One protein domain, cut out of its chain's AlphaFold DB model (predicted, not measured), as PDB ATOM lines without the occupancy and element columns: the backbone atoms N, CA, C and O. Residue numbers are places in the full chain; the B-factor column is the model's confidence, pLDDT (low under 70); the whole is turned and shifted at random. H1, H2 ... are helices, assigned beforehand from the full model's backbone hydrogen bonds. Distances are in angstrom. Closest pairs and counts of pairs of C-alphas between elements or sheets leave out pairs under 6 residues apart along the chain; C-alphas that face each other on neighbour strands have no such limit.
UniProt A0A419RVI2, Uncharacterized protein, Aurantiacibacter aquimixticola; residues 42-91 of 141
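What this domain is: This is residues 42 to 91 of the 141 residues of an uncharacterized protein of Aurantiacibacter aquimixticola (UniProt A0A419RVI2). A long helix, H1, makes one end of a rod, and its residues 42 to 53 stick out as an arm. Beyond it the chain runs on to a second helix, H2, then folds back through a long loop, residues 74 to 85, to the short helix H3 near the end of H1. The printed part has 50 residues with three named helices, H1, H2, H3, and no named strand; the class is all helix. It is only just extended, close to loose, with a radius of gyration of the C-alphas of 14.6 A and spans of 47 by 20 by 13 A.

Where its parts are: H1, residues 42 to 58, is 23.7 A long and begins at C-alpha 42 (-55.881, -39.061, 51.991). H2, residues 63 to 73, is 15.4 A long. H3, residues 86 to 90, is 6.5 A long and ends at C-alpha 90 (-47.441, -30.126, 25.318).

How they stand to each other: H1 and H3 only just touch, with 3 pairs of C-alphas within 8 A, through residues 57 to 58 of H1 alone; the closest C-alphas, of Met 58 and Arg 87, are 4.8 A apart. H2 is apart from H1 and from H3. In H1, H2 and H3 every O i to N i+4 pair is within hydrogen-bond range.

The domain as a whole: The C-alphas farthest apart, of Thr 42 and Gly 74, are 47.2 A apart. The printed part has no cut. The link H1 to H2 is tight; H2 to H3 is long. Confidence is under 70 at residues 42 to 45 and 91.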
ATOM      1  N   THR A  42     -56.013 -38.168  53.145       65.69
ATOM      2  CA  THR A  42     -55.881 -39.061  51.991       65.69
ATOM      3  C   THR A  42     -55.766 -38.275  50.677       65.69
ATOM      4  O   THR A  42     -54.991 -38.678  49.810       65.69
ATOM      5  N   GLN A  43     -56.424 -37.117  50.533       69.19
ATOM      6  CA  GLN A  43     -56.302 -36.250  49.349       69.19
ATOM      7  C   GLN A  43     -54.869 -35.755  49.096       69.19
ATOM      8  O   GLN A  43     -54.435 -35.793  47.945       69.19
ATOM      9  N   GLU A  44     -54.104 -35.341  50.115       69.38
ATOM     10  CA  GLU A  44     -52.683 -34.975  49.929       69.38
ATOM     11  C   GLU A  44     -51.840 -36.172  49.453       69.38
ATOM     12  O   GLU A  44     -51.003 -36.047  48.557       69.38
ATOM     13  N   GLN A  45     -52.073 -37.362  50.014       68.75
ATOM     14  CA  GLN A  45     -51.316 -38.555  49.637       68.75
ATOM     15  C   GLN A  45     -51.687 -39.061  48.230       68.75
ATOM     16  O   GLN A  45     -50.810 -39.474  47.461       68.75
ATOM     17  N   VAL A  46     -52.968 -38.990  47.862       74.38
ATOM     18  CA  VAL A  46     -53.462 -39.305  46.516       74.38
ATOM     19  C   VAL A  46     -52.958 -38.278  45.504       74.38
ATOM     20  O   VAL A  46     -52.473 -38.690  44.453       74.38
ATOM     21  N   SER A  47     -52.984 -36.976  45.804       71.00
ATOM     22  CA  SER A  47     -52.514 -35.941  44.873       71.00
ATOM     23  C   SER A  47     -51.016 -36.069  44.586       71.00
ATOM     24  O   SER A  47     -50.629 -36.052  43.420       71.00
ATOM     25  N   HIS A  48     -50.181 -36.336  45.597       74.69
ATOM     26  CA  HIS A  48     -48.763 -36.652  45.393       74.69
ATOM     27  C   HIS A  48     -48.547 -37.926  44.561       74.69
ATOM     28  O   HIS A  48     -47.664 -37.958  43.703       74.69
ATOM     29  N   THR A  49     -49.357 -38.968  44.776       75.94
ATOM     30  CA  THR A  49     -49.260 -40.226  44.013       75.94
ATOM     31  C   THR A  49     -49.668 -40.023  42.551       75.94
ATOM     32  O   THR A  49     -48.969 -40.472  41.643       75.94
ATOM     33  N   VAL A  50     -50.758 -39.291  42.301       79.38
ATOM     34  CA  VAL A  50     -51.223 -38.930  40.955       79.38
ATOM     35  C   VAL A  50     -50.220 -38.006  40.263       79.38
ATOM     36  O   VAL A  50     -49.886 -38.257  39.111       79.38
ATOM     37  N   ALA A  51     -49.662 -37.006  40.950       74.25
ATOM     38  CA  ALA A  51     -48.623 -36.136  40.398       74.25
ATOM     39  C   ALA A  51     -47.358 -36.919  40.004       74.25
ATOM     40  O   ALA A  51     -46.785 -36.663  38.947       74.25
ATOM     41  N   ALA A  52     -46.953 -37.922  40.792       78.69
ATOM     42  CA  ALA A  52     -45.835 -38.801  40.446       78.69
ATOM     43  C   ALA A  52     -46.139 -39.693  39.225       78.69
ATOM     44  O   ALA A  52     -45.274 -39.871  38.369       78.69
ATOM     45  N   LEU A  53     -47.366 -40.219  39.110       76.56
ATOM     46  CA  LEU A  53     -47.812 -41.009  37.954       76.56
ATOM     47  C   LEU A  53     -47.929 -40.160  36.678       76.56
ATOM     48  O   LEU A  53     -47.467 -40.582  35.619       76.56
ATOM     49  N   VAL A  54     -48.491 -38.952  36.779       79.00
ATOM     50  CA  VAL A  54     -48.564 -37.983  35.675       79.00
ATOM     51  C   VAL A  54     -47.160 -37.550  35.262       79.00
ATOM     52  O   VAL A  54     -46.872 -37.545  34.073       79.00
ATOM     53  N   GLY A  55     -46.258 -37.284  36.211       79.81
ATOM     54  CA  GLY A  55     -44.846 -37.010  35.931       79.81
ATOM     55  C   GLY A  55     -44.160 -38.160  35.184       79.81
ATOM     56  O   GLY A  55     -43.531 -37.936  34.156       79.81
ATOM     57  N   ALA A  56     -44.340 -39.404  35.636       84.25
ATOM     58  CA  ALA A  56     -43.777 -40.580  34.969       84.25
ATOM     59  C   ALA A  56     -44.328 -40.793  33.545       84.25
ATOM     60  O   ALA A  56     -43.580 -41.192  32.655       84.25
ATOM     61  N   LEU A  57     -45.611 -40.493  33.311       83.69
ATOM     62  CA  LEU A  57     -46.215 -40.495  31.973       83.69
ATOM     63  C   LEU A  57     -45.673 -39.347  31.103       83.69
ATOM     64  O   LEU A  57     -45.358 -39.551  29.938       83.69
ATOM     65  N   MET A  58     -45.510 -38.157  31.678       82.88
ATOM     66  CA  MET A  58     -44.977 -36.967  31.007       82.88
ATOM     67  C   MET A  58     -43.513 -37.131  30.559       82.88
ATOM     68  O   MET A  58     -43.108 -36.532  29.563       82.88
ATOM     69  N   GLU A  59     -42.742 -37.990  31.232       85.69
ATOM     70  CA  GLU A  59     -41.378 -38.374  30.845       85.69
ATOM     71  C   GLU A  59     -41.292 -39.437  29.729       85.69
ATOM     72  O   GLU A  59     -40.182 -39.712  29.259       85.69
ATOM     73  N   MET A  60     -42.416 -40.039  29.312       88.62
ATOM     74  CA  MET A  60     -42.470 -41.119  28.316       88.62
ATOM     75  C   MET A  60     -42.123 -40.611  26.902       88.62
ATOM     76  O   MET A  60     -42.686 -39.593  26.488       88.62
ATOM     77  N   PRO A  61     -41.245 -41.301  26.143       87.38
ATOM     78  CA  PRO A  61     -40.900 -40.911  24.778       87.38
ATOM     79  C   PRO A  61     -42.072 -41.134  23.815       87.38
ATOM     80  O   PRO A  61     -42.768 -42.148  23.896       87.38
ATOM     81  N   VAL A  62     -42.271 -40.208  22.875       87.69
ATOM     82  CA  VAL A  62     -43.366 -40.270  21.889       87.69
ATOM     83  C   VAL A  62     -42.989 -40.974  20.585       87.69
ATOM     84  O   VAL A  62     -43.893 -41.449  19.899       87.69
ATOM     85  N   GLY A  63     -41.697 -41.124  20.269       85.88
ATOM     86  CA  GLY A  63     -41.218 -41.817  19.064       85.88
ATOM     87  C   GLY A  63     -41.905 -43.168  18.792       85.88
ATOM     88  O   GLY A  63     -42.483 -43.320  17.718       85.88
ATOM     89  N   PRO A  64     -41.971 -44.107  19.761       86.88
ATOM     90  CA  PRO A  64     -42.631 -45.404  19.567       86.88
ATOM     91  C   PRO A  64     -44.139 -45.326  19.269       86.88
ATOM     92  O   PRO A  64     -44.697 -46.232  18.654       86.88
ATOM     93  N   LEU A  65     -44.819 -44.253  19.694       83.38
ATOM     94  CA  LEU A  65     -46.238 -44.022  19.394       83.38
ATOM     95  C   LEU A  65     -46.426 -43.454  17.980       83.38
ATOM     96  O   LEU A  65     -47.387 -43.809  17.299       83.38
ATOM     97  N   VAL A  66     -45.501 -42.601  17.528       84.38
ATOM     98  CA  VAL A  66     -45.473 -42.052  16.161       84.38
ATOM     99  C   VAL A  66     -45.106 -43.140  15.145       84.38
ATOM    100  O   VAL A  66     -45.751 -43.243  14.104       84.38
ATOM    101  N   GLU A  67     -44.137 -43.999  15.473       83.62
ATOM    102  CA  GLU A  67     -43.733 -45.161  14.672       83.62
ATOM    103  C   GLU A  67     -44.905 -46.137  14.478       83.62
ATOM    104  O   GLU A  67     -45.307 -46.397  13.342       83.62
ATOM    105  N   ALA A  68     -45.550 -46.572  15.567       85.50
ATOM    106  CA  ALA A  68     -46.718 -47.456  15.505       85.50
ATOM    107  C   ALA A  68     -47.920 -46.832  14.761       85.50
ATOM    108  O   ALA A  68     -48.690 -47.542  14.109       85.50
ATOM    109  N   MET A  69     -48.090 -45.506  14.821       83.06
ATOM    110  CA  MET A  69     -49.112 -44.799  14.040       83.06
ATOM    111  C   MET A  69     -48.796 -44.815  12.535       83.06
ATOM    112  O   MET A  69     -49.703 -45.028  11.726       83.06
ATOM    113  N   GLY A  70     -47.528 -44.636  12.156       83.12
ATOM    114  CA  GLY A  70     -47.078 -44.726  10.766       83.12
ATOM    115  C   GLY A  70     -47.226 -46.136  10.186       83.12
ATOM    116  O   GLY A  70     -47.766 -46.303   9.094       83.12
ATOM    117  N   GLU A  71     -46.855 -47.170  10.951       84.56
ATOM    118  CA  GLU A  71     -47.083 -48.571  10.561       84.56
ATOM    119  C   GLU A  71     -48.574 -48.890  10.355       84.56
ATOM    120  O   GLU A  71     -48.932 -49.598   9.413       84.56
ATOM    121  N   MET A  72     -49.456 -48.354  11.208       84.94
ATOM    122  CA  MET A  72     -50.901 -48.600  11.136       84.94
ATOM    123  C   MET A  72     -51.595 -47.845   9.990       84.94
ATOM    124  O   MET A  72     -52.569 -48.350   9.430       84.94
ATOM    125  N   THR A  73     -51.137 -46.637   9.655       85.19
ATOM    126  CA  THR A  73     -51.733 -45.806   8.588       85.19
ATOM    127  C   THR A  73     -51.140 -46.086   7.207       85.19
ATOM    128  O   THR A  73     -51.827 -45.903   6.204       85.19
ATOM    129  N   GLY A  74     -49.887 -46.546   7.140       81.38
ATOM    130  CA  GLY A  74     -49.127 -46.667   5.894       81.38
ATOM    131  C   GLY A  74     -48.588 -45.331   5.365       81.38
ATOM    132  O   GLY A  74     -48.010 -45.302   4.278       81.38
ATOM    133  N   GLU A  75     -48.751 -44.241   6.119       80.44
ATOM    134  CA  GLU A  75     -48.203 -42.914   5.826       80.44
ATOM    135  C   GLU A  75     -47.114 -42.554   6.855       80.44
ATOM    136  O   GLU A  75     -47.112 -43.090   7.965       80.44
ATOM    137  N   PRO A  76     -46.162 -41.658   6.534       71.81
ATOM    138  CA  PRO A  76     -45.227 -41.152   7.532       71.81
ATOM    139  C   PRO A  76     -45.977 -40.476   8.686       71.81
ATOM    140  O   PRO A  76     -46.870 -39.659   8.455       71.81
ATOM    141  N   GLY A  77     -45.584 -40.784   9.924       70.62
ATOM    142  CA  GLY A  77     -46.057 -40.049  11.095       70.62
ATOM    143  C   GLY A  77     -45.679 -38.557  11.033       70.62
ATOM    144  O   GLY A  77     -44.816 -38.170  10.239       70.62
ATOM    145  N   PRO A  78     -46.315 -37.699  11.854       76.25
ATOM    146  CA  PRO A  78     -45.963 -36.282  11.932       76.25
ATOM    147  C   PRO A  78     -44.476 -36.085  12.261       76.25
ATOM    148  O   PRO A  78     -43.911 -36.833  13.057       76.25
ATOM    149  N   ASP A  79     -43.869 -35.055  11.663       80.31
ATOM    150  CA  ASP A  79     -42.453 -34.702  11.830       80.31
ATOM    151  C   ASP A  79     -42.191 -34.205  13.264       80.31
ATOM    152  O   ASP A  79     -42.403 -33.037  13.602       80.31
ATOM    153  N   ILE A  80     -41.829 -35.150  14.131       80.81
ATOM    154  CA  ILE A  80     -41.628 -35.003  15.572       80.81
ATOM    155  C   ILE A  80     -40.303 -35.684  15.923       80.81
ATOM    156  O   ILE A  80     -40.011 -36.775  15.431       80.81
ATOM    157  N   ASP A  81     -39.512 -35.055  16.794       83.12
ATOM    158  CA  ASP A  81     -38.276 -35.641  17.320       83.12
ATOM    159  C   ASP A  81     -38.585 -36.976  18.043       83.12
ATOM    160  O   ASP A  81     -39.385 -36.983  18.985       83.12
ATOM    161  N   PRO A  82     -37.999 -38.118  17.626       79.75
ATOM    162  CA  PRO A  82     -38.313 -39.423  18.208       79.75
ATOM    163  C   PRO A  82     -37.901 -39.553  19.684       79.75
ATOM    164  O   PRO A  82     -38.502 -40.358  20.400       79.75
ATOM    165  N   ASP A  83     -36.931 -38.756  20.146       83.81
ATOM    166  CA  ASP A  83     -36.483 -38.704  21.544       83.81
ATOM    167  C   ASP A  83     -37.292 -37.699  22.397       83.81
ATOM    168  O   ASP A  83     -37.097 -37.622  23.618       83.81
ATOM    169  N   ALA A  84     -38.227 -36.945  21.798       86.94
ATOM    170  CA  ALA A  84     -39.145 -36.080  22.540       86.94
ATOM    171  C   ALA A  84     -40.073 -36.889  23.457       86.94
ATOM    172  O   ALA A  84     -40.403 -38.050  23.196       86.94
ATOM    173  N   ARG A  85     -40.546 -36.248  24.527       87.94
ATOM    174  CA  ARG A  85     -41.471 -36.835  25.505       87.94
ATOM    175  C   ARG A  85     -42.827 -36.152  25.455       87.94
ATOM    176  O   ARG A  85     -42.958 -35.053  24.917       87.94
ATOM    177  N   ILE A  86     -43.829 -36.761  26.089       82.94
ATOM    178  CA  ILE A  86     -45.187 -36.194  26.161       82.94
ATOM    179  C   ILE A  86     -45.160 -34.752  26.703       82.94
ATOM    180  O   ILE A  86     -45.776 -33.878  26.098       82.94
ATOM    181  N   ARG A  87     -44.379 -34.461  27.755       79.19
ATOM    182  CA  ARG A  87     -44.225 -33.092  28.293       79.19
ATOM    183  C   ARG A  87     -43.692 -32.084  27.263       79.19
ATOM    184  O   ARG A  87     -44.087 -30.924  27.285       79.19
ATOM    185  N   ASP A  88     -42.790 -32.520  26.380       81.94
ATOM    186  CA  ASP A  88     -42.065 -31.641  25.459       81.94
ATOM    187  C   ASP A  88     -42.975 -31.258  24.272       81.94
ATOM    188  O   ASP A  88     -42.878 -30.148  23.752       81.94
ATOM    189  N   LEU A  89     -43.925 -32.134  23.904       76.81
ATOM    190  CA  LEU A  89     -44.975 -31.843  22.917       76.81
ATOM    191  C   LEU A  89     -46.074 -30.907  23.435       76.81
ATOM    192  O   LEU A  89     -46.735 -30.246  22.636       76.81
ATOM    193  N   MET A  90     -46.322 -30.884  24.747       71.00
ATOM    194  CA  MET A  90     -47.441 -30.126  25.318       71.00
ATOM    195  C   MET A  90     -47.207 -28.603  25.279       71.00
ATOM    196  O   MET A  90     -48.169 -27.839  25.321       71.00
ATOM    197  N   GLY A  91     -45.953 -28.158  25.127       62.72
ATOM    198  CA  GLY A  91     -45.585 -26.744  25.028       62.72
ATOM    199  C   GLY A  91     -45.475 -26.031  26.381       62.72
ATOM    200  O   GLY A  91     -45.865 -26.557  27.422       62.72
TER     201      GLY A  91